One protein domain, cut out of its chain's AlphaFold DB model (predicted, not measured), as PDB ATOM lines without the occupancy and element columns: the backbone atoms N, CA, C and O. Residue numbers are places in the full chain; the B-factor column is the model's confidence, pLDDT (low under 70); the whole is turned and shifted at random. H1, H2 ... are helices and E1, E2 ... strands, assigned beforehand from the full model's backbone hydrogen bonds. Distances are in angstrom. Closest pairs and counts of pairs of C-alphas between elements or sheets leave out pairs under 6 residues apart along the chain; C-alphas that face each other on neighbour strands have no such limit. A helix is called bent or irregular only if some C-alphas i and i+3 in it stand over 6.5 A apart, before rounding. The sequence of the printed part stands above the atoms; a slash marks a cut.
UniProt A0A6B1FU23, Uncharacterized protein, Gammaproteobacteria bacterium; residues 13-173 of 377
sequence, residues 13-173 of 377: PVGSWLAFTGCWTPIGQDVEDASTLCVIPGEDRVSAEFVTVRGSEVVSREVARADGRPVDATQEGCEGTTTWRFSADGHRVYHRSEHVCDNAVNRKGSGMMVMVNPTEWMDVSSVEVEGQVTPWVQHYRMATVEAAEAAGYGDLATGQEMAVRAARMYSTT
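Overview. This is residues 13 to 173 of the 377 residues of an uncharacterized protein of Gammaproteobacteria bacterium (UniProt A0A6B1FU23). One large antiparallel sheet of ten strands curls round into an open, incomplete barrel, with its edge strands E4 and E5 joined through a one-residue link and spreading apart from there. The long strands E7 to E10 reach out along the longest axis to hairpin tips at residues 102 to 104 and 130 to 131; the two helices pack at the other end, H1 across E2 and H2 by the end of E8. The printed part has 161 residues, with E1 to E10, then H1 and H2 along it; the sheet's order is E4, E3, E2, E1, E10, E9, E8, E7, E6, E5. The class is mostly strand, and the whole is compact, with a radius of gyration of the C-alphas of 15.8 A and spans of 47 by 38 by 26 A.

Along the chain. E1, residues 22 to 26, begins with C-alpha 22 at (11.004, 4.713, -39.830). E2 is residues 36 to 41, E3 47 to 54 and E4 57 to 65, the last 24.3 A long. E5, residues 67 to 75, bends by 64 degrees at residue 72. E6 is residues 78 to 86, 25.0 A, and E7 92 to 101, 28.5 A. E8, residues 105 to 117, is the longest strand, 37.6 A, and ends at (-1.567, 9.161, -45.198). E9 is residues 120 to 129, 29.8 A, and E10 132 to 142, 33.1 A. H1 is residues 145 to 150, 8.5 A; H2, residues 161 to 171, 15.4 A, ends at (1.526, 16.020, -41.689).

Arrangement. The twisted sheet is a folded sheet, bent back on itself: E4, E3, E2, E1, E10 and E9 face E7, E6 and E5, with E8 as the hinge. E1 to E4 and E5 to E10 are two meanders, each strand the antiparallel neighbour of the one before. E1 is staggered, pairing with E2 over residues 22 to 24 and with E10 over 24 to 26; N 24 and O 37 are 2.8 A apart, N 25 and O 141 2.7 A, both within hydrogen-bond range. In the hairpin of E8 and E9, N 112 and O 124 are within that range at 2.8 A. E4 and E5 meet only through their link. H1 is on the sheet at a height of 8.5 A, over E2 and across the strands, at 85 degrees to E2 on the local plane; their closest C-alphas, of Thr 36 and Ala 147, are 7.1 A apart. H2 is on it at 9.8 A, only just over none of the strands, with 2 C-alphas each on E1, E9 and E8; its closest C-alpha pair with E8, Met 115 and Ser 171, is 5.8 A apart. H1 and H2 are apart. In both helices every O i to N i+4 pair is within hydrogen-bond range.

Size, cuts and confidence. The C-alphas farthest apart, of Asn 103 and Met 162, are 49.7 A apart. The printed part has no cut and no long link. Mean pLDDT of the printed part is 87.4; residues 13, 29 to 34 and 75 to 76 are under 70.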
ATOM      1  N   PRO A  13       5.097  19.572 -33.540       62.50
ATOM      2  CA  PRO A  13       5.518  18.707 -34.639       62.50
ATOM      3  C   PRO A  13       6.053  19.513 -35.833       62.50
ATOM      4  O   PRO A  13       6.632  18.935 -36.748       62.50
ATOM      5  N   VAL A  14       5.875  20.841 -35.823       73.88
ATOM      6  CA  VAL A  14       6.367  21.744 -36.863       73.88
ATOM      7  C   VAL A  14       7.891  21.688 -36.931       73.88
ATOM      8  O   VAL A  14       8.577  21.949 -35.939       73.88
ATOM      9  N   GLY A  15       8.409  21.406 -38.125       77.25
ATOM     10  CA  GLY A  15       9.841  21.446 -38.398       77.25
ATOM     11  C   GLY A  15      10.609  20.256 -37.824       77.25
ATOM     12  O   GLY A  15      11.677  20.452 -37.240       77.25
ATOM     13  N   SER A  16      10.045  19.048 -37.926       88.88
ATOM     14  CA  SER A  16      10.654  17.818 -37.418       88.88
ATOM     15  C   SER A  16      10.536  16.647 -38.392       88.88
ATOM     16  O   SER A  16       9.504  16.450 -39.033       88.88
ATOM     17  N   TRP A  17      11.574  15.810 -38.441       94.94
ATOM     18  CA  TRP A  17      11.605  14.582 -39.243       94.94
ATOM     19  C   TRP A  17      10.722  13.448 -38.707       94.94
ATOM     20  O   TRP A  17      10.540  12.449 -39.400       94.94
ATOM     21  N   LEU A  18      10.121  13.608 -37.521       94.31
ATOM     22  CA  LEU A  18       9.317  12.574 -36.852       94.31
ATOM     23  C   LEU A  18       8.209  11.971 -37.721       94.31
ATOM     24  O   LEU A  18       7.873  10.802 -37.547       94.31
ATOM     25  N   ALA A  19       7.623  12.742 -38.642       94.62
ATOM     26  CA  ALA A  19       6.617  12.201 -39.550       94.62
ATOM     27  C   ALA A  19       7.220  11.100 -40.443       94.62
ATOM     28  O   ALA A  19       6.633  10.029 -40.606       94.62
ATOM     29  N   PHE A  20       8.415  11.343 -40.974       95.69
ATOM     30  CA  PHE A  20       9.106  10.464 -41.911       95.69
ATOM     31  C   PHE A  20       9.946   9.388 -41.217       95.69
ATOM     32  O   PHE A  20      10.291   8.413 -41.869       95.69
ATOM     33  N   THR A  21      10.240   9.504 -39.917       95.75
ATOM     34  CA  THR A  21      11.001   8.501 -39.151       95.75
ATOM     35  C   THR A  21      10.450   7.086 -39.336       95.75
ATOM     36  O   THR A  21       9.247   6.864 -39.192       95.75
ATOM     37  N   GLY A  22      11.331   6.124 -39.610       95.50
ATOM     38  CA  GLY A  22      11.004   4.713 -39.830       95.50
ATOM     39  C   GLY A  22      11.449   4.208 -41.202       95.50
ATOM     40  O   GLY A  22      12.024   4.953 -41.992       95.50
ATOM     41  N   CYS A  23      11.191   2.929 -41.475       95.31
ATOM     42  CA  CYS A  23      11.528   2.301 -42.749       95.31
ATOM     43  C   CYS A  23      10.333   2.257 -43.703       95.31
ATOM     44  O   CYS A  23       9.188   2.024 -43.301       95.31
ATOM     45  N   TRP A  24      10.621   2.458 -44.984       94.00
ATOM     46  CA  TRP A  24       9.650   2.618 -46.051       94.00
ATOM     47  C   TRP A  24      10.055   1.816 -47.281       94.00
ATOM     48  O   TRP A  24      11.226   1.747 -47.640       94.00
ATOM     49  N   THR A  25       9.071   1.240 -47.953       89.50
ATOM     50  CA  THR A  25       9.238   0.514 -49.206       89.50
ATOM     51  C   THR A  25       8.673   1.366 -50.345       89.50
ATOM     52  O   THR A  25       7.505   1.769 -50.271       89.50
ATOM     53  N   PRO A  26       9.454   1.645 -51.399       85.25
ATOM     54  CA  PRO A  26       8.958   2.327 -52.583       85.25
ATOM     55  C   PRO A  26       7.876   1.477 -53.257       85.25
ATOM     56  O   PRO A  26       8.031   0.274 -53.483       85.25
ATOM     57  N   ILE A  27       6.749   2.102 -53.571       83.12
ATOM     58  CA  ILE A  27       5.658   1.471 -54.307       83.12
ATOM     59  C   ILE A  27       6.040   1.426 -55.786       83.12
ATOM     60  O   ILE A  27       6.541   2.399 -56.345       83.12
ATOM     61  N   GLY A  28       5.774   0.286 -56.422       70.44
ATOM     62  CA  GLY A  28       6.057   0.073 -57.837       70.44
ATOM     63  C   GLY A  28       7.410  -0.571 -58.121       70.44
ATOM     64  O   GLY A  28       7.653  -0.882 -59.271       70.44
ATOM     65  N   GLN A  29       8.268  -0.843 -57.136       62.69
ATOM     66  CA  GLN A  29       9.449  -1.681 -57.382       62.69
ATOM     67  C   GLN A  29       9.075  -3.169 -57.427       62.69
ATOM     68  O   GLN A  29       8.177  -3.614 -56.704       62.69
ATOM     69  N   ASP A  30       9.776  -3.939 -58.264       59.34
ATOM     70  CA  ASP A  30       9.686  -5.400 -58.257       59.34
ATOM     71  C   ASP A  30      10.111  -5.934 -56.881       59.34
ATOM     72  O   ASP A  30      11.093  -5.477 -56.299       59.34
ATOM     73  N   VAL A  31       9.371  -6.912 -56.349       59.59
ATOM     74  CA  VAL A  31       9.548  -7.411 -54.968       59.59
ATOM     75  C   VAL A  31      10.955  -7.971 -54.725       59.59
ATOM     76  O   VAL A  31      11.465  -7.873 -53.613       59.59
ATOM     77  N   GLU A  32      11.591  -8.530 -55.757       58.44
ATOM     78  CA  GLU A  32      12.952  -9.081 -55.684       58.44
ATOM     79  C   GLU A  32      14.039  -7.994 -55.605       58.44
ATOM     80  O   GLU A  32      15.095  -8.227 -55.019       58.44
ATOM     81  N   ASP A  33      13.763  -6.798 -56.134       63.25
ATOM     82  CA  ASP A  33      14.681  -5.651 -56.160       63.25
ATOM     83  C   ASP A  33      14.312  -4.560 -55.143       63.25
ATOM     84  O   ASP A  33      15.018  -3.547 -55.030       63.25
ATOM     85  N   ALA A  34      13.212  -4.764 -54.409       66.44
ATOM     86  CA  ALA A  34      12.639  -3.789 -53.502       66.44
ATOM     87  C   ALA A  34      13.663  -3.382 -52.439       66.44
ATOM     88  O   ALA A  34      14.091  -4.167 -51.591       66.44
ATOM     89  N   SER A  35      14.057  -2.117 -52.507       82.44
ATOM     90  CA  SER A  35      14.881  -1.497 -51.478       82.44
ATOM     91  C   SER A  35      14.022  -1.038 -50.300       82.44
ATOM     92  O   SER A  35      12.845  -0.716 -50.454       82.44
ATOM     93  N   THR A  36      14.616  -0.982 -49.115       88.12
ATOM     94  CA  THR A  36      14.022  -0.364 -47.932       88.12
ATOM     95  C   THR A  36      14.741   0.953 -47.672       88.12
ATOM     96  O   THR A  36      15.957   0.974 -47.498       88.12
ATOM     97  N   LEU A  37      14.002   2.058 -47.643       92.06
ATOM     98  CA  LEU A  37      14.496   3.375 -47.259       92.06
ATOM     99  C   LEU A  37      14.172   3.628 -45.786       92.06
ATOM    100  O   LEU A  37      13.006   3.770 -45.430       92.06
ATOM    101  N   CYS A  38      15.182   3.712 -44.934       94.94
ATOM    102  CA  CYS A  38      15.025   4.026 -43.520       94.94
ATOM    103  C   CYS A  38      15.417   5.480 -43.248       94.94
ATOM    104  O   CYS A  38      16.501   5.917 -43.623       94.94
ATOM    105  N   VAL A  39      14.516   6.219 -42.600       96.00
ATOM    106  CA  VAL A  39      14.722   7.608 -42.176       96.00
ATOM    107  C   VAL A  39      14.977   7.618 -40.678       96.00
ATOM    108  O   VAL A  39      14.097   7.288 -39.875       96.00
ATOM    109  N   ILE A  40      16.189   7.998 -40.309       95.19
ATOM    110  CA  ILE A  40      16.696   7.992 -38.943       95.19
ATOM    111  C   ILE A  40      16.758   9.451 -38.484       95.19
ATOM    112  O   ILE A  40      17.494  10.233 -39.083       95.19
ATOM    113  N   PRO A  41      15.984   9.869 -37.470       93.12
ATOM    114  CA  PRO A  41      16.064  11.236 -36.979       93.12
ATOM    115  C   PRO A  41      17.438  11.476 -36.340       93.12
ATOM    116  O   PRO A  41      17.959  10.619 -35.627       93.12
ATOM    117  N   GLY A  42      18.023  12.641 -36.601       91.00
ATOM    118  CA  GLY A  42      19.247  13.079 -35.941       91.00
ATOM    119  C   GLY A  42      19.005  13.498 -34.488       91.00
ATOM    120  O   GLY A  42      17.879  13.512 -33.992       91.00
ATOM    121  N   GLU A  43      20.081  13.888 -33.802       88.06
ATOM    122  CA  GLU A  43      19.998  14.406 -32.427       88.06
ATOM    123  C   GLU A  43      19.239  15.740 -32.346       88.06
ATOM    124  O   GLU A  43      18.620  16.057 -31.329       88.06
ATOM    125  N   ASP A  44      19.277  16.527 -33.426       89.62
ATOM    126  CA  ASP A  44      18.467  17.727 -33.575       89.62
ATOM    127  C   ASP A  44      17.210  17.460 -34.413       89.62
ATOM    128  O   ASP A  44      17.138  16.534 -35.217       89.62
ATOM    129  N   ARG A  45      16.193  18.309 -34.239       88.25
ATOM    130  CA  ARG A  45      14.898  18.136 -34.921       88.25
ATOM    131  C   ARG A  45      14.973  18.335 -36.437       88.25
ATOM    132  O   ARG A  45      14.056  17.921 -37.140       88.25
ATOM    133  N   VAL A  46      16.026  18.982 -36.935       93.12
ATOM    134  CA  VAL A  46      16.138  19.388 -38.341       93.12
ATOM    135  C   VAL A  46      17.004  18.455 -39.170       93.12
ATOM    136  O   VAL A  46      17.038  18.611 -40.386       93.12
ATOM    137  N   SER A  47      17.653  17.468 -38.565       94.12
ATOM    138  CA  SER A  47      18.527  16.526 -39.258       94.12
ATOM    139  C   SER A  47      17.903  15.139 -39.324       94.12
ATOM    140  O   SER A  47      17.270  14.691 -38.370       94.12
ATOM    141  N   ALA A  48      18.110  14.448 -40.437       95.25
ATOM    142  CA  ALA A  48      17.821  13.030 -40.578       95.25
ATOM    143  C   ALA A  48      18.855  12.362 -41.481       95.25
ATOM    144  O   ALA A  48      19.419  12.991 -42.376       95.25
ATOM    145  N   GLU A  49      19.077  11.078 -41.245       94.56
ATOM    146  CA  GLU A  49      19.851  10.206 -42.112       94.56
ATOM    147  C   GLU A  49      18.900   9.310 -42.909       94.56
ATOM    148  O   GLU A  49      18.006   8.668 -42.355       94.56
ATOM    149  N   PHE A  50      19.098   9.274 -44.218       92.06
ATOM    150  CA  PHE A  50      18.411   8.410 -45.158       92.06
ATOM    151  C   PHE A  50      19.328   7.254 -45.508       92.06
ATOM    152  O   PHE A  50      20.395   7.452 -46.084       92.06
ATOM    153  N   VAL A  51      18.904   6.044 -45.168       89.69
ATOM    154  CA  VAL A  51      19.654   4.822 -45.443       89.69
ATOM    155  C   VAL A  51      18.839   3.954 -46.380       89.69
ATOM    156  O   VAL A  51      17.756   3.493 -46.023       89.69
ATOM    157  N   THR A  52      19.349   3.720 -47.583       86.94
ATOM    158  CA  THR A  52      18.747   2.758 -48.510       86.94
ATOM    159  C   THR A  52      19.438   1.416 -48.342       86.94
ATOM    160  O   THR A  52      20.653   1.304 -48.511       86.94
ATOM    161  N   VAL A  53      18.653   0.393 -48.027       85.19
ATOM    162  CA  VAL A  53      19.109  -0.979 -47.818       85.19
ATOM    163  C   VAL A  53      18.495  -1.884 -48.877       85.19
ATOM    164  O   VAL A  53      17.299  -1.803 -49.157       85.19
ATOM    165  N   ARG A  54      19.298  -2.765 -49.470       82.31
ATOM    166  CA  ARG A  54      18.829  -3.844 -50.345       82.31
ATOM    167  C   ARG A  54      19.185  -5.178 -49.702       82.31
ATOM    168  O   ARG A  54      20.359  -5.506 -49.545       82.31
ATOM    169  N   GLY A  55      18.167  -5.938 -49.297       76.56
ATOM    170  CA  GLY A  55      18.369  -7.094 -48.424       76.56
ATOM    171  C   GLY A  55      18.952  -6.647 -47.081       76.56
ATOM    172  O   GLY A  55      18.258  -5.996 -46.309       76.56
ATOM    173  N   SER A  56      20.223  -6.963 -46.833       78.31
ATOM    174  CA  SER A  56      20.987  -6.523 -45.653       78.31
ATOM    175  C   SER A  56      22.150  -5.576 -45.988       78.31
ATOM    176  O   SER A  56      22.907  -5.188 -45.098       78.31
ATOM    177  N   GLU A  57      22.327  -5.211 -47.260       82.94
ATOM    178  CA  GLU A  57      23.409  -4.336 -47.712       82.94
ATOM    179  C   GLU A  57      22.940  -2.882 -47.768       82.94
ATOM    180  O   GLU A  57      21.965  -2.553 -48.447       82.94
ATOM    181  N   VAL A  58      23.660  -1.992 -47.082       84.50
ATOM    182  CA  VAL A  58      23.470  -0.544 -47.217       84.50
ATOM    183  C   VAL A  58      24.047  -0.103 -48.560       84.50
ATOM    184  O   VAL A  58      25.261  -0.130 -48.752       84.50
ATOM    185  N   VAL A  59      23.177   0.324 -49.474       81.69
ATOM    186  CA  VAL A  59      23.560   0.780 -50.820       81.69
ATOM    187  C   VAL A  59      23.664   2.301 -50.923       81.69
ATOM    188  O   VAL A  59      24.315   2.806 -51.835       81.69
ATOM    189  N   SER A  60      23.040   3.028 -49.991       80.19
ATOM    190  CA  SER A  60      23.096   4.487 -49.908       80.19
ATOM    191  C   SER A  60      22.965   4.976 -48.472       80.19
ATOM    192  O   SER A  60      22.253   4.371 -47.666       80.19
ATOM    193  N   ARG A  61      23.635   6.091 -48.180       84.38
ATOM    194  CA  ARG A  61      23.536   6.828 -46.926       84.38
ATOM    195  C   ARG A  61      23.678   8.319 -47.200       84.38
ATOM    196  O   ARG A  61      24.711   8.753 -47.704       84.38
ATOM    197  N   GLU A  62      22.675   9.090 -46.807       84.38
ATOM    198  CA  GLU A  62      22.627  10.539 -47.002       84.38
ATOM    199  C   GLU A  62      22.139  11.247 -45.751       84.38
ATOM    200  O   GLU A  62      21.275  10.746 -45.041       84.38
ATOM    201  N   VAL A  63      22.676  12.435 -45.485       89.81
ATOM    202  CA  VAL A  63      22.235  13.272 -44.367       89.81
ATOM    203  C   VAL A  63      21.505  14.482 -44.927       89.81
ATOM    204  O   VAL A  63      22.070  15.245 -45.708       89.81
ATOM    205  N   ALA A  64      20.268  14.685 -44.490       91.31
ATOM    206  CA  ALA A  64      19.485  15.871 -44.798       91.31
ATOM    207  C   ALA A  64      19.377  16.759 -43.560       91.31
ATOM    208  O   ALA A  64      19.054  16.286 -42.470       91.31
ATOM    209  N   ARG A  65      19.590  18.066 -43.738       93.81
ATOM    210  CA  ARG A  65      19.386  19.082 -42.700       93.81
ATOM    211  C   ARG A  65      18.398  20.133 -43.193       93.81
ATOM    212  O   ARG A  65      18.749  21.008 -43.972       93.81
ATOM    213  N   ALA A  66      17.159  20.046 -42.729       95.50
ATOM    214  CA  ALA A  66      16.030  20.858 -43.164       95.50
ATOM    215  C   ALA A  66      15.969  22.246 -42.484       95.50
ATOM    216  O   ALA A  66      14.918  22.660 -41.990       95.50
ATOM    217  N   ASP A  67      17.090  22.973 -42.460       93.94
ATOM    218  CA  ASP A  67      17.225  24.313 -41.863       93.94
ATOM    219  C   ASP A  67      17.313  25.458 -42.893       93.94
ATOM    220  O   ASP A  67      17.457  26.626 -42.525       93.94
ATOM    221  N   GLY A  68      17.205  25.132 -44.181       94.06
ATOM    222  CA  GLY A  68      17.269  26.070 -45.297       94.06
ATOM    223  C   GLY A  68      18.678  26.511 -45.674       94.06
ATOM    224  O   GLY A  68      18.809  27.411 -46.504       94.06
ATOM    225  N   ARG A  69      19.727  25.918 -45.093       94.19
ATOM    226  CA  ARG A  69      21.110  26.246 -45.445       94.19
ATOM    227  C   ARG A  69      21.613  25.350 -46.580       94.19
ATOM    228  O   ARG A  69      21.389  24.141 -46.536       94.19
ATOM    229  N   PRO A  70      22.310  25.919 -47.575       93.12
ATOM    230  CA  PRO A  70      22.977  25.123 -48.591       93.12
ATOM    231  C   PRO A  70      24.159  24.366 -47.982       93.12
ATOM    232  O   PRO A  70      24.895  24.904 -47.150       93.12
ATOM    233  N   VAL A  71      24.336  23.125 -48.417       90.06
ATOM    234  CA  VAL A  71      25.446  22.242 -48.052       90.06
ATOM    235  C   VAL A  71      26.074  21.711 -49.330       90.06
ATOM    236  O   VAL A  71      25.356  21.370 -50.273       90.06
ATOM    237  N   ASP A  72      27.403  21.642 -49.361       89.94
ATOM    238  CA  ASP A  72      28.131  21.049 -50.479       89.94
ATOM    239  C   ASP A  72      27.738  19.578 -50.645       89.94
ATOM    240  O   ASP A  72      27.683  18.810 -49.682       89.94
ATOM    241  N   ALA A  73      27.453  19.190 -51.881       82.31
ATOM    242  CA  ALA A  73      27.028  17.849 -52.223       82.31
ATOM    243  C   ALA A  73      27.636  17.423 -53.558       82.31
ATOM    244  O   ALA A  73      27.629  18.164 -54.544       82.31
ATOM    245  N   THR A  74      28.116  16.184 -53.583       76.69
ATOM    246  CA  THR A  74      28.554  15.510 -54.801       76.69
ATOM    247  C   THR A  74      27.563  14.405 -55.106       76.69
ATOM    248  O   THR A  74      27.347  13.519 -54.280       76.69
ATOM    249  N   GLN A  75      26.969  14.444 -56.291       69.62
ATOM    250  CA  GLN A  75      25.977  13.467 -56.707       69.62
ATOM    251  C   GLN A  75      26.264  13.022 -58.134       69.62
ATOM    252  O   GLN A  75      26.296  13.836 -59.050       69.62
ATOM    253  N   GLU A  76      26.509  11.722 -58.308       66.56
ATOM    254  CA  GLU A  76      26.700  11.091 -59.624       66.56
ATOM    255  C   GLU A  76      27.776  11.763 -60.505       66.56
ATOM    256  O   GLU A  76      27.637  11.860 -61.722       66.56
ATOM    257  N   GLY A  77      28.864  12.233 -59.883       72.19
ATOM    258  CA  GLY A  77      29.958  12.934 -60.570       72.19
ATOM    259  C   GLY A  77      29.711  14.428 -60.798       72.19
ATOM    260  O   GLY A  77      30.573  15.105 -61.345       72.19
ATOM    261  N   CYS A  78      28.570  14.955 -60.358       79.75
ATOM    262  CA  CYS A  78      28.278  16.380 -60.373       79.75
ATOM    263  C   CYS A  78      28.567  16.999 -59.000       79.75
ATOM    264  O   CYS A  78      28.173  16.456 -57.966       79.75
ATOM    265  N   GLU A  79      29.226  18.153 -58.986       86.56
ATOM    266  CA  GLU A  79      29.537  18.907 -57.769       86.56
ATOM    267  C   GLU A  79      28.605  20.105 -57.643       86.56
ATOM    268  O   GLU A  79      28.250  20.743 -58.635       86.56
ATOM    269  N   GLY A  80      28.179  20.426 -56.428       89.19
ATOM    270  CA  GLY A  80      27.340  21.590 -56.209       89.19
ATOM    271  C   GLY A  80      26.803  21.666 -54.798       89.19
ATOM    272  O   GLY A  80      27.473  21.263 -53.851       89.19
ATOM    273  N   THR A  81      25.587  22.183 -54.659       91.44
ATOM    274  CA  THR A  81      24.954  22.363 -53.352       91.44
ATOM    275  C   THR A  81      23.571  21.743 -53.313       91.44
ATOM    276  O   THR A  81      22.837  21.753 -54.300       91.44
ATOM    277  N   THR A  82      23.203  21.234 -52.144       90.31
ATOM    278  CA  THR A  82      21.838  20.838 -51.808       90.31
ATOM    279  C   THR A  82      21.325  21.700 -50.663       90.31
ATOM    280  O   THR A  82      22.086  22.118 -49.795       90.31
ATOM    281  N   THR A  83      20.035  22.007 -50.655       93.81
ATOM    282  CA  THR A  83      19.371  22.736 -49.570       93.81
ATOM    283  C   THR A  83      18.094  22.012 -49.208       93.81
ATOM    284  O   THR A  83      17.280  21.738 -50.084       93.81
ATOM    285  N   TRP A  84      17.880  21.776 -47.920       94.81
ATOM    286  CA  TRP A  84      16.653  21.190 -47.395       94.81
ATOM    287  C   TRP A  84      15.978  22.194 -46.472       94.81
ATOM    288  O   TRP A  84      16.652  22.888 -45.714       94.81
ATOM    289  N   ARG A  85      14.649  22.273 -46.480       95.94
ATOM    290  CA  ARG A  85      13.893  23.078 -45.514       95.94
ATOM    291  C   ARG A  85      12.523  22.482 -45.252       95.94
ATOM    292  O   ARG A  85      11.872  21.998 -46.173       95.94
ATOM    293  N   PHE A  86      12.045  22.595 -44.022       96.75
ATOM    294  CA  PHE A  86      10.627  22.378 -43.762       96.75
ATOM    295  C   PHE A  86       9.781  23.497 -44.384       96.75
ATOM    296  O   PHE A  86      10.233  24.643 -44.515       96.75
ATOM    297  N   SER A  87       8.544  23.166 -44.750       96.06
ATOM    298  CA  SER A  87       7.513  24.177 -44.976       96.06
ATOM    299  C   SER A  87       7.250  24.969 -43.697       96.06
ATOM    300  O   SER A  87       7.526  24.499 -42.591       96.06
ATOM    301  N   ALA A  88       6.687  26.169 -43.828       93.75
ATOM    302  CA  ALA A  88       6.395  27.024 -42.677       93.75
ATOM    303  C   ALA A  88       5.449  26.355 -41.658       93.75
ATOM    304  O   ALA A  88       5.551  26.606 -40.458       93.75
ATOM    305  N   ASP A  89       4.551  25.489 -42.133       92.44
ATOM    306  CA  ASP A  89       3.640  24.676 -41.320       92.44
ATOM    307  C   ASP A  89       4.230  23.316 -40.889       92.44
ATOM    308  O   ASP A  89       3.627  22.597 -40.098       92.44
ATOM    309  N   GLY A  90       5.425  22.959 -41.370       92.88
ATOM    310  CA  GLY A  90       6.112  21.711 -41.044       92.88
ATOM    311  C   GLY A  90       5.476  20.445 -41.620       92.88
ATOM    312  O   GLY A  90       5.908  19.354 -41.262       92.88
ATOM    313  N   HIS A  91       4.472  20.554 -42.493       94.06
ATOM    314  CA  HIS A  91       3.823  19.399 -43.120       94.06
ATOM    315  C   HIS A  91       4.639  18.785 -44.264       94.06
ATOM    316  O   HIS A  91       4.359  17.662 -44.690       94.06
ATOM    317  N   ARG A  92       5.606  19.532 -44.805       95.06
ATOM    318  CA  ARG A  92       6.371  19.178 -46.004       95.06
ATOM    319  C   ARG A  92       7.846  19.430 -45.776       95.06
ATOM    320  O   ARG A  92       8.227  20.298 -44.987       95.06
ATOM    321  N   VAL A  93       8.664  18.717 -46.534       96.69
ATOM    322  CA  VAL A  93      10.087  19.022 -46.665       96.69
ATOM    323  C   VAL A  93      10.358  19.365 -48.113       96.69
ATOM    324  O   VAL A  93      10.062  18.574 -48.999       96.69
ATOM    325  N   TYR A  94      10.903  20.549 -48.352       96.50
ATOM    326  CA  TYR A  94      11.392  20.952 -49.659       96.50
ATOM    327  C   TYR A  94      12.883  20.673 -49.734       96.50
ATOM    328  O   TYR A  94      13.618  20.998 -48.797       96.50
ATOM    329  N   HIS A  95      13.328  20.141 -50.861       92.81
ATOM    330  CA  HIS A  95      14.737  20.043 -51.182       92.81
ATOM    331  C   HIS A  95      15.020  20.700 -52.528       92.81
ATOM    332  O   HIS A  95      14.183  20.732 -53.430       92.81
ATOM    333  N   ARG A  96      16.206  21.279 -52.645       92.75
ATOM    334  CA  ARG A  96      16.736  21.855 -53.874       92.75
ATOM    335  C   ARG A  96      18.151  21.384 -54.068       92.75
ATOM    336  O   ARG A  96      18.875  21.178 -53.094       92.75
ATOM    337  N   SER A  97      18.557  21.307 -55.316       88.88
ATOM    338  CA  SER A  97      19.946  21.085 -55.661       88.88
ATOM    339  C   SER A  97      20.343  21.934 -56.854       88.88
ATOM    340  O   SER A  97      19.535  22.234 -57.732       88.88
ATOM    341  N   GLU A  98      21.602  22.329 -56.883       89.56
ATOM    342  CA  GLU A  98      22.221  22.961 -58.036       89.56
ATOM    343  C   GLU A  98      23.595  22.327 -58.190       89.56
ATOM    344  O   GLU A  98      24.440  22.471 -57.307       89.56
ATOM    345  N   HIS A  99      23.791  21.595 -59.283       84.00
ATOM    346  CA  HIS A  99      25.010  20.849 -59.558       84.00
ATOM    347  C   HIS A  99      25.567  21.183 -60.936       84.00
ATOM    348  O   HIS A  99      24.826  21.431 -61.890       84.00
ATOM    349  N   VAL A 100      26.889  21.124 -61.045       84.69
ATOM    350  CA  VAL A 100      27.631  21.188 -62.298       84.69
ATOM    351  C   VAL A 100      28.211  19.807 -62.556       84.69
ATOM    352  O   VAL A 100      28.993  19.288 -61.760       84.69
ATOM    353  N   CYS A 101      27.796  19.200 -63.659       83.00
ATOM    354  CA  CYS A 101      28.287  17.902 -64.102       83.00
ATOM    355  C   CYS A 101      29.435  18.056 -65.109       83.00
ATOM    356  O   CYS A 101      29.705  19.153 -65.616       83.00
ATOM    357  N   ASP A 102      30.053  16.931 -65.472       76.69
ATOM    358  CA  ASP A 102      30.997  16.859 -66.587       76.69
ATOM    359  C   ASP A 102      30.434  17.538 -67.852       76.69
ATOM    360  O   ASP A 102      29.247  17.434 -68.171       76.69
ATOM    361  N   ASN A 103      31.306  18.232 -68.590       74.69
ATOM    362  CA  ASN A 103      30.968  19.121 -69.716       74.69
ATOM    363  C   ASN A 103      30.257  20.433 -69.331       74.69
ATOM    364  O   ASN A 103      29.673  21.079 -70.198       74.69
ATOM    365  N   ALA A 104      30.341  20.848 -68.062       75.06
ATOM    366  CA  ALA A 104      29.760  22.097 -67.557       75.06
ATOM    367  C   ALA A 104      28.231  22.184 -67.729       75.06
ATOM    368  O   ALA A 104      27.663  23.273 -67.847       75.06
ATOM    369  N   VAL A 105      27.559  21.031 -67.731       79.00
ATOM    370  CA  VAL A 105      26.097  20.965 -67.755       79.00
ATOM    371  C   VAL A 105      25.581  21.297 -66.362       79.00
ATOM    372  O   VAL A 105      25.836  20.565 -65.405       79.00
ATOM    373  N   ASN A 106      24.838  22.398 -66.260       82.19
ATOM    374  CA  ASN A 106      24.135  22.759 -65.036       82.19
ATOM    375  C   ASN A 106      22.870  21.911 -64.905       82.19
ATOM    376  O   ASN A 106      22.063  21.847 -65.834       82.19
ATOM    377  N   ARG A 107      22.685  21.310 -63.734       81.94
ATOM    378  CA  ARG A 107      21.461  20.617 -63.345       81.94
ATOM    379  C   ARG A 107      20.889  21.287 -62.114       81.94
ATOM    380  O   ARG A 107      21.594  21.448 -61.119       81.94
ATOM    381  N   LYS A 108      19.615  21.660 -62.175       87.56
ATOM    382  CA  LYS A 108      18.890  22.156 -61.004       87.56
ATOM    383  C   LYS A 108      17.825  21.154 -60.626       87.56
ATOM    384  O   LYS A 108      17.026  20.766 -61.470       87.56
ATOM    385  N   GLY A 109      17.818  20.731 -59.378       85.94
ATOM    386  CA  GLY A 109      16.789  19.872 -58.829       85.94
ATOM    387  C   GLY A 109      15.865  20.637 -57.904       85.94
ATOM    388  O   GLY A 109      16.285  21.541 -57.175       85.94
ATOM    389  N   SER A 110      14.604  20.234 -57.885       88.44
ATOM    390  CA  SER A 110      13.679  20.630 -56.832       88.44
ATOM    391  C   SER A 110      12.790  19.460 -56.467       88.44
ATOM    392  O   SER A 110      12.325  18.753 -57.356       88.44
ATOM    393  N   GLY A 111      12.500  19.283 -55.186       90.38
ATOM    394  CA  GLY A 111      11.557  18.265 -54.773       90.38
ATOM    395  C   GLY A 111      10.900  18.517 -53.430       90.38
ATOM    396  O   GLY A 111      11.204  19.473 -52.707       90.38
ATOM    397  N   MET A 112       9.915  17.681 -53.145       94.19
ATOM    398  CA  MET A 112       8.994  17.814 -52.035       94.19
ATOM    399  C   MET A 112       8.648  16.443 -51.473       94.19
ATOM    400  O   MET A 112       8.033  15.624 -52.151       94.19
ATOM    401  N   MET A 113       8.918  16.258 -50.186       95.56
ATOM    402  CA  MET A 113       8.396  15.134 -49.420       95.56
ATOM    403  C   MET A 113       7.083  15.531 -48.750       95.56
ATOM    404  O   MET A 113       7.005  16.558 -48.064       95.56
ATOM    405  N   VAL A 114       6.054  14.702 -48.915       94.94
ATOM    406  CA  VAL A 114       4.721  14.933 -48.345       94.94
ATOM    407  C   VAL A 114       4.071  13.629 -47.895       94.94
ATOM    408  O   VAL A 114       4.079  12.630 -48.608       94.94
ATOM    409  N   MET A 115       3.454  13.657 -46.714       95.12
ATOM    410  CA  MET A 115       2.627  12.559 -46.213       95.12
ATOM    411  C   MET A 115       1.282  12.512 -46.942       95.12
ATOM    412  O   MET A 115       0.503  13.462 -46.874       95.12
ATOM    413  N   VAL A 116       0.993  11.386 -47.595       91.94
ATOM    414  CA  VAL A 116      -0.302  11.113 -48.240       91.94
ATOM    415  C   VAL A 116      -1.293  10.602 -47.196       91.94
ATOM    416  O   VAL A 116      -2.437  11.045 -47.114       91.94
ATOM    417  N   ASN A 117      -0.842   9.677 -46.353       93.75
ATOM    418  CA  ASN A 117      -1.567   9.161 -45.198       93.75
ATOM    419  C   ASN A 117      -0.553   8.737 -44.110       93.75
ATOM    420  O   ASN A 117       0.651   8.739 -44.355       93.75
ATOM    421  N   PRO A 118      -0.973   8.342 -42.896       94.81
ATOM    422  CA  PRO A 118      -0.027   8.025 -41.822       94.81
ATOM    423  C   PRO A 118       0.868   6.801 -42.069       94.81
ATOM    424  O   PRO A 118       1.686   6.456 -41.218       94.81
ATOM    425  N   THR A 119       0.680   6.092 -43.178       95.06
ATOM    426  CA  THR A 119       1.462   4.916 -43.567       95.06
ATOM    427  C   THR A 119       2.047   5.034 -44.970       95.06
ATOM    428  O   THR A 119       2.630   4.068 -45.459       95.06
ATOM    429  N   GLU A 120       1.920   6.201 -45.601       95.12
ATOM    430  CA  GLU A 120       2.383   6.447 -46.958       95.12
ATOM    431  C   GLU A 120       2.771   7.912 -47.146       95.12
ATOM    432  O   GLU A 120       2.026   8.826 -46.791       95.12
ATOM    433  N   TRP A 121       3.918   8.137 -47.761       95.38
ATOM    434  CA  TRP A 121       4.349   9.453 -48.208       95.38
ATOM    435  C   TRP A 121       4.837   9.356 -49.645       95.38
ATOM    436  O   TRP A 121       5.063   8.264 -50.159       95.38
ATOM    437  N   MET A 122       4.979  10.493 -50.303       91.06
ATOM    438  CA  MET A 122       5.544  10.552 -51.641       91.06
ATOM    439  C   MET A 122       6.631  11.616 -51.715       91.06
ATOM    440  O   MET A 122       6.554  12.646 -51.036       91.06
ATOM    441  N   ASP A 123       7.635  11.328 -52.533       89.88
ATOM    442  CA  ASP A 123       8.591  12.300 -53.037       89.88
ATOM    443  C   ASP A 123       8.130  12.765 -54.417       89.88
ATOM    444  O   ASP A 123       7.898  11.946 -55.310       89.88
ATOM    445  N   VAL A 124       7.983  14.072 -54.583       89.06
ATOM    446  CA  VAL A 124       7.723  14.705 -55.875       89.06
ATOM    447  C   VAL A 124       8.952  15.508 -56.225       89.06
ATOM    448  O   VAL A 124       9.234  16.494 -55.548       89.06
ATOM    449  N   SER A 125       9.656  15.119 -57.275       84.81
ATOM    450  CA  SER A 125      10.952  15.692 -57.623       84.81
ATOM    451  C   SER A 125      11.004  16.051 -59.095       84.81
ATOM    452  O   SER A 125      10.286  15.480 -59.906       84.81
ATOM    453  N   SER A 126      11.825  17.028 -59.456       82.50
ATOM    454  CA  SER A 126      12.098  17.388 -60.840       82.50
ATOM    455  C   SER A 126      13.546  17.779 -61.042       82.50
ATOM    456  O   SER A 126      14.226  18.234 -60.119       82.50
ATOM    457  N   VAL A 127      13.995  17.631 -62.284       83.19
ATOM    458  CA  VAL A 127      15.306  18.085 -62.737       83.19
ATOM    459  C   VAL A 127      15.145  19.016 -63.926       83.19
ATOM    460  O   VAL A 127      14.421  18.708 -64.870       83.19
ATOM    461  N   GLU A 128      15.822  20.155 -63.866       83.06
ATOM    462  CA  GLU A 128      16.037  21.058 -64.985       83.06
ATOM    463  C   GLU A 128      17.392  20.746 -65.621       83.06
ATOM    464  O   GLU A 128      18.432  20.799 -64.956       83.06
ATOM    465  N   VAL A 129      17.375  20.461 -66.921       80.25
ATOM    466  CA  VAL A 129      18.568  20.314 -67.759       80.25
ATOM    467  C   VAL A 129      18.357  21.158 -69.008       80.25
ATOM    468  O   VAL A 129      17.363  20.987 -69.707       80.25
ATOM    469  N   GLU A 130      19.264  22.102 -69.272       81.38
ATOM    470  CA  GLU A 130      19.199  22.992 -70.448       81.38
ATOM    471  C   GLU A 130      17.835  23.704 -70.620       81.38
ATOM    472  O   GLU A 130      17.353  23.919 -71.732       81.38
ATOM    473  N   GLY A 131      17.199  24.081 -69.505       80.00
ATOM    474  CA  GLY A 131      15.901  24.762 -69.493       80.00
ATOM    475  C   GLY A 131      14.693  23.851 -69.727       80.00
ATOM    476  O   GLY A 131      13.586  24.352 -69.913       80.00
ATOM    477  N   GLN A 132      14.872  22.530 -69.753       79.31
ATOM    478  CA  GLN A 132      13.779  21.557 -69.752       79.31
ATOM    479  C   GLN A 132      13.629  20.958 -68.361       79.31
ATOM    480  O   GLN A 132      14.582  20.383 -67.837       79.31
ATOM    481  N   VAL A 133      12.436  21.082 -67.777       79.75
ATOM    482  CA  VAL A 133      12.107  20.528 -66.461       79.75
ATOM    483  C   VAL A 133      11.318  19.239 -66.640       79.75
ATOM    484  O   VAL A 133      10.319  19.207 -67.353       79.75
ATOM    485  N   THR A 134      11.757  18.165 -65.991       78.94
ATOM    486  CA  THR A 134      11.046  16.878 -65.990       78.94
ATOM    487  C   THR A 134      10.753  16.460 -64.555       78.94
ATOM    488  O   THR A 134      11.710  16.197 -63.821       78.94
ATOM    489  N   PRO A 135       9.477  16.411 -64.125       80.94
ATOM    490  CA  PRO A 135       9.115  15.940 -62.799       80.94
ATOM    491  C   PRO A 135       8.787  14.436 -62.793       80.94
ATOM    492  O   PRO A 135       8.409  13.846 -63.809       80.94
ATOM    493  N   TRP A 136       8.880  13.826 -61.621       79.00
ATOM    494  CA  TRP A 136       8.435  12.471 -61.326       79.00
ATOM    495  C   TRP A 136       7.903  12.380 -59.896       79.00
ATOM    496  O   TRP A 136       8.191  13.225 -59.044       79.00
ATOM    497  N   VAL A 137       7.136  11.323 -59.633       82.56
ATOM    498  CA  VAL A 137       6.590  11.021 -58.305       82.56
ATOM    499  C   VAL A 137       7.002   9.611 -57.894       82.56
ATOM    500  O   VAL A 137       6.842   8.664 -58.668       82.56
ATOM    501  N   GLN A 138       7.509   9.461 -56.670       85.12
ATOM    502  CA  GLN A 138       7.786   8.174 -56.035       85.12
ATOM    503  C   GLN A 138       6.984   8.062 -54.738       85.12
ATOM    504  O   GLN A 138       7.208   8.799 -53.781       85.12
ATOM    505  N   HIS A 139       6.072   7.092 -54.684       86.94
ATOM    506  CA  HIS A 139       5.330   6.766 -53.467       86.94
ATOM    507  C   HIS A 139       6.112   5.786 -52.601       86.94
ATOM    508  O   HIS A 139       6.747   4.862 -53.107       86.94
ATOM    509  N   TYR A 140       5.997   5.936 -51.293       90.31
ATOM    510  CA  TYR A 140       6.611   5.093 -50.285       90.31
ATOM    511  C   TYR A 140       5.548   4.657 -49.295       90.31
ATOM    512  O   TYR A 140       4.898   5.489 -48.669       90.31
ATOM    513  N   ARG A 141       5.408   3.348 -49.093       94.00
ATOM    514  CA  ARG A 141       4.583   2.798 -48.014       94.00
ATOM    515  C   ARG A 141       5.453   2.388 -46.842       94.00
ATOM    516  O   ARG A 141       6.620   2.068 -47.027       94.00
ATOM    517  N   MET A 142       4.888   2.336 -45.647       93.50
ATOM    518  CA  MET A 142       5.594   1.799 -44.485       93.50
ATOM    519  C   MET A 142       6.084   0.374 -44.768       93.50
ATOM    520  O   MET A 142       5.313  -0.456 -45.262       93.50
ATOM    521  N   ALA A 143       7.357   0.112 -44.475       92.56
ATOM    522  CA  ALA A 143       7.936  -1.216 -44.605       92.56
ATOM    523  C   ALA A 143       7.251  -2.192 -43.637       92.56
ATOM    524  O   ALA A 143       6.732  -1.792 -42.590       92.56
ATOM    525  N   THR A 144       7.251  -3.481 -43.978       91.06
ATOM    526  CA  THR A 144       6.833  -4.504 -43.012       91.06
ATOM    527  C   THR A 144       7.856  -4.601 -41.882       91.06
ATOM    528  O   THR A 144       9.000  -4.161 -42.029       91.06
ATOM    529  N   VAL A 145       7.453  -5.186 -40.752       90.19
ATOM    530  CA  VAL A 145       8.353  -5.387 -39.606       90.19
ATOM    531  C   VAL A 145       9.562  -6.218 -40.031       90.19
ATOM    532  O   VAL A 145      10.693  -5.837 -39.756       90.19
ATOM    533  N   GLU A 146       9.338  -7.276 -40.810       90.00
ATOM    534  CA  GLU A 146      10.390  -8.160 -41.309       90.00
ATOM    535  C   GLU A 146      11.376  -7.417 -42.218       90.00
ATOM    536  O   GLU A 146      12.583  -7.621 -42.117       90.00
ATOM    537  N   ALA A 147      10.886  -6.526 -43.089       88.00
ATOM    538  CA  ALA A 147      11.740  -5.730 -43.968       88.00
ATOM    539  C   ALA A 147      12.564  -4.687 -43.191       88.00
ATOM    540  O   ALA A 147      13.722  -4.446 -43.530       88.00
ATOM    541  N   ALA A 148      11.994  -4.089 -42.141       91.31
ATOM    542  CA  ALA A 148      12.702  -3.151 -41.273       91.31
ATOM    543  C   ALA A 148      13.756  -3.855 -40.397       91.31
ATOM    544  O   ALA A 148      14.872  -3.355 -40.250       91.31
ATOM    545  N   GLU A 149      13.438  -5.035 -39.860       91.19
ATOM    546  CA  GLU A 149      14.373  -5.878 -39.107       91.19
ATOM    547  C   GLU A 149      15.517  -6.384 -39.990       91.19
ATOM    548  O   GLU A 149      16.679  -6.277 -39.600       91.19
ATOM    549  N   ALA A 150      15.215  -6.866 -41.201       89.12
ATOM    550  CA  ALA A 150      16.225  -7.296 -42.169       89.12
ATOM    551  C   ALA A 150      17.166  -6.151 -42.574       89.12
ATOM    552  O   ALA A 150      18.356  -6.382 -42.790       89.12
ATOM    553  N   ALA A 151      16.646  -4.921 -42.617       88.06
ATOM    554  CA  ALA A 151      17.439  -3.724 -42.860       88.06
ATOM    555  C   ALA A 151      18.292  -3.288 -41.652       88.06
ATOM    556  O   ALA A 151      19.150  -2.424 -41.805       88.06
ATOM    557  N   GLY A 152      18.082  -3.874 -40.466       91.50
ATOM    558  CA  GLY A 152      18.786  -3.523 -39.230       91.50
ATOM    559  C   GLY A 152      18.216  -2.302 -38.499       91.50
ATOM    560  O   GLY A 152      18.905  -1.728 -37.663       91.50
ATOM    561  N   TYR A 153      16.978  -1.905 -38.811       92.25
ATOM    562  CA  TYR A 153      16.358  -0.648 -38.371       92.25
ATOM    563  C   TYR A 153      14.918  -0.839 -37.847       92.25
ATOM    564  O   TYR A 153      14.072   0.053 -37.953       92.25
ATOM    565  N   GLY A 154      14.608  -2.017 -37.296       87.56
ATOM    566  CA  GLY A 154      13.265  -2.370 -36.809       87.56
ATOM    567  C   GLY A 154      12.781  -1.572 -35.588       87.56
ATOM    568  O   GLY A 154      11.580  -1.505 -35.335       87.56
ATOM    569  N   ASP A 155      13.689  -0.933 -34.852       89.19
ATOM    570  CA  ASP A 155      13.450  -0.247 -33.577       89.19
ATOM    571  C   ASP A 155      13.525   1.290 -33.670       89.19
ATOM    572  O   ASP A 155      13.480   1.980 -32.653       89.19
ATOM    573  N   LEU A 156      13.567   1.866 -34.880       88.69
ATOM    574  CA  LEU A 156      13.746   3.315 -35.092       88.69
ATOM    575  C   LEU A 156      12.721   4.218 -34.385       88.69
ATOM    576  O   LEU A 156      13.005   5.385 -34.128       88.69
ATOM    577  N   ALA A 157      11.519   3.711 -34.110       85.06
ATOM    578  CA  ALA A 157      10.470   4.465 -33.423       85.06
ATOM    579  C   ALA A 157      10.361   4.131 -31.925       85.06
ATOM    580  O   ALA A 157       9.491   4.688 -31.251       85.06
ATOM    581  N   THR A 158      11.191   3.224 -31.399       87.56
ATOM    582  CA  THR A 158      11.083   2.742 -30.021       87.56
ATOM    583  C   THR A 158      11.246   3.884 -29.019       87.56
ATOM    584  O   THR A 158      12.211   4.644 -29.053       87.56
ATOM    585  N   GLY A 159      10.272   4.030 -28.118       88.06
ATOM    586  CA  GLY A 159      10.213   5.120 -27.140       88.06
ATOM    587  C   GLY A 159       9.680   6.454 -27.684       88.06
ATOM    588  O   GLY A 159       9.534   7.404 -26.914       88.06
ATOM    589  N   GLN A 160       9.363   6.544 -28.980       89.00
ATOM    590  CA  GLN A 160       8.774   7.722 -29.633       89.00
ATOM    591  C   GLN A 160       7.538   7.379 -30.480       89.00
ATOM    592  O   GLN A 160       7.069   8.201 -31.269       89.00
ATOM    593  N   GLU A 161       6.951   6.196 -30.307       90.94
ATOM    594  CA  GLU A 161       5.915   5.636 -31.181       90.94
ATOM    595  C   GLU A 161       4.695   6.558 -31.278       90.94
ATOM    596  O   GLU A 161       4.168   6.825 -32.361       90.94
ATOM    597  N   MET A 162       4.262   7.096 -30.134       91.12
ATOM    598  CA  MET A 162       3.144   8.036 -30.071       91.12
ATOM    599  C   MET A 162       3.468   9.380 -30.729       91.12
ATOM    600  O   MET A 162       2.591   9.960 -31.370       91.12
ATOM    601  N   ALA A 163       4.707   9.863 -30.605       91.88
ATOM    602  CA  ALA A 163       5.144  11.118 -31.210       91.88
ATOM    603  C   ALA A 163       5.239  10.992 -32.738       91.88
ATOM    604  O   ALA A 163       4.686  11.828 -33.449       91.88
ATOM    605  N   VAL A 164       5.833   9.904 -33.240       93.50
ATOM    606  CA  VAL A 164       5.881   9.569 -34.673       93.50
ATOM    607  C   VAL A 164       4.467   9.457 -35.243       93.50
ATOM    608  O   VAL A 164       4.145  10.073 -36.260       93.50
ATOM    609  N   ARG A 165       3.565   8.739 -34.559       92.94
ATOM    610  CA  ARG A 165       2.166   8.620 -34.990       92.94
ATOM    611  C   ARG A 165       1.455   9.974 -35.033       92.94
ATOM    612  O   ARG A 165       0.741  10.243 -35.998       92.94
ATOM    613  N   ALA A 166       1.637  10.820 -34.020       93.62
ATOM    614  CA  ALA A 166       1.046  12.155 -33.985       93.62
ATOM    615  C   ALA A 166       1.606  13.064 -35.091       93.62
ATOM    616  O   ALA A 166       0.832  13.742 -35.764       93.62
ATOM    617  N   ALA A 167       2.920  13.033 -35.333       94.12
ATOM    618  CA  ALA A 167       3.576  13.808 -36.385       94.12
ATOM    619  C   ALA A 167       3.086  13.410 -37.785       94.12
ATOM    620  O   ALA A 167       2.813  14.277 -38.615       94.12
ATOM    621  N   ARG A 168       2.889  12.110 -38.031       94.94
ATOM    622  CA  ARG A 168       2.297  11.608 -39.278       94.94
ATOM    623  C   ARG A 168       0.867  12.102 -39.464       94.94
ATOM    624  O   ARG A 168       0.578  12.688 -40.496       94.94
ATOM    625  N   MET A 169       0.005  11.959 -38.453       93.62
ATOM    626  CA  MET A 169      -1.374  12.477 -38.506       93.62
ATOM    627  C   MET A 169      -1.431  13.994 -38.727       93.62
ATOM    628  O   MET A 169      -2.323  14.485 -39.411       93.62
ATOM    629  N   TYR A 170      -0.495  14.741 -38.142       92.88
ATOM    630  CA  TYR A 170      -0.388  16.183 -38.348       92.88
ATOM    631  C   TYR A 170       0.032  16.527 -39.783       92.88
ATOM    632  O   TYR A 170      -0.471  17.485 -40.357       92.88
ATOM    633  N   SER A 171       0.925  15.735 -40.379       94.00
ATOM    634  CA  SER A 171       1.526  16.020 -41.689       94.00
ATOM    635  C   SER A 171       0.656  15.619 -42.884       94.00
ATOM    636  O   SER A 171       0.926  16.059 -43.996       94.00
ATOM    637  N   THR A 172      -0.421  14.852 -42.682       92.00
ATOM    638  CA  THR A 172      -1.367  14.429 -43.740       92.00
ATOM    639  C   THR A 172      -2.359  15.525 -44.147       92.00
ATOM    640  O   THR A 172      -3.528  15.257 -44.428       92.00
ATOM    641  N   THR A 173      -1.930  16.785 -44.123       88.00
ATOM    642  CA  THR A 173      -2.793  17.932 -44.407       88.00
ATOM    643  C   THR A 173      -2.916  18.155 -45.911       88.00
ATOM    644  O   THR A 173      -1.918  18.246 -46.633       88.00
TER     645      THR A 173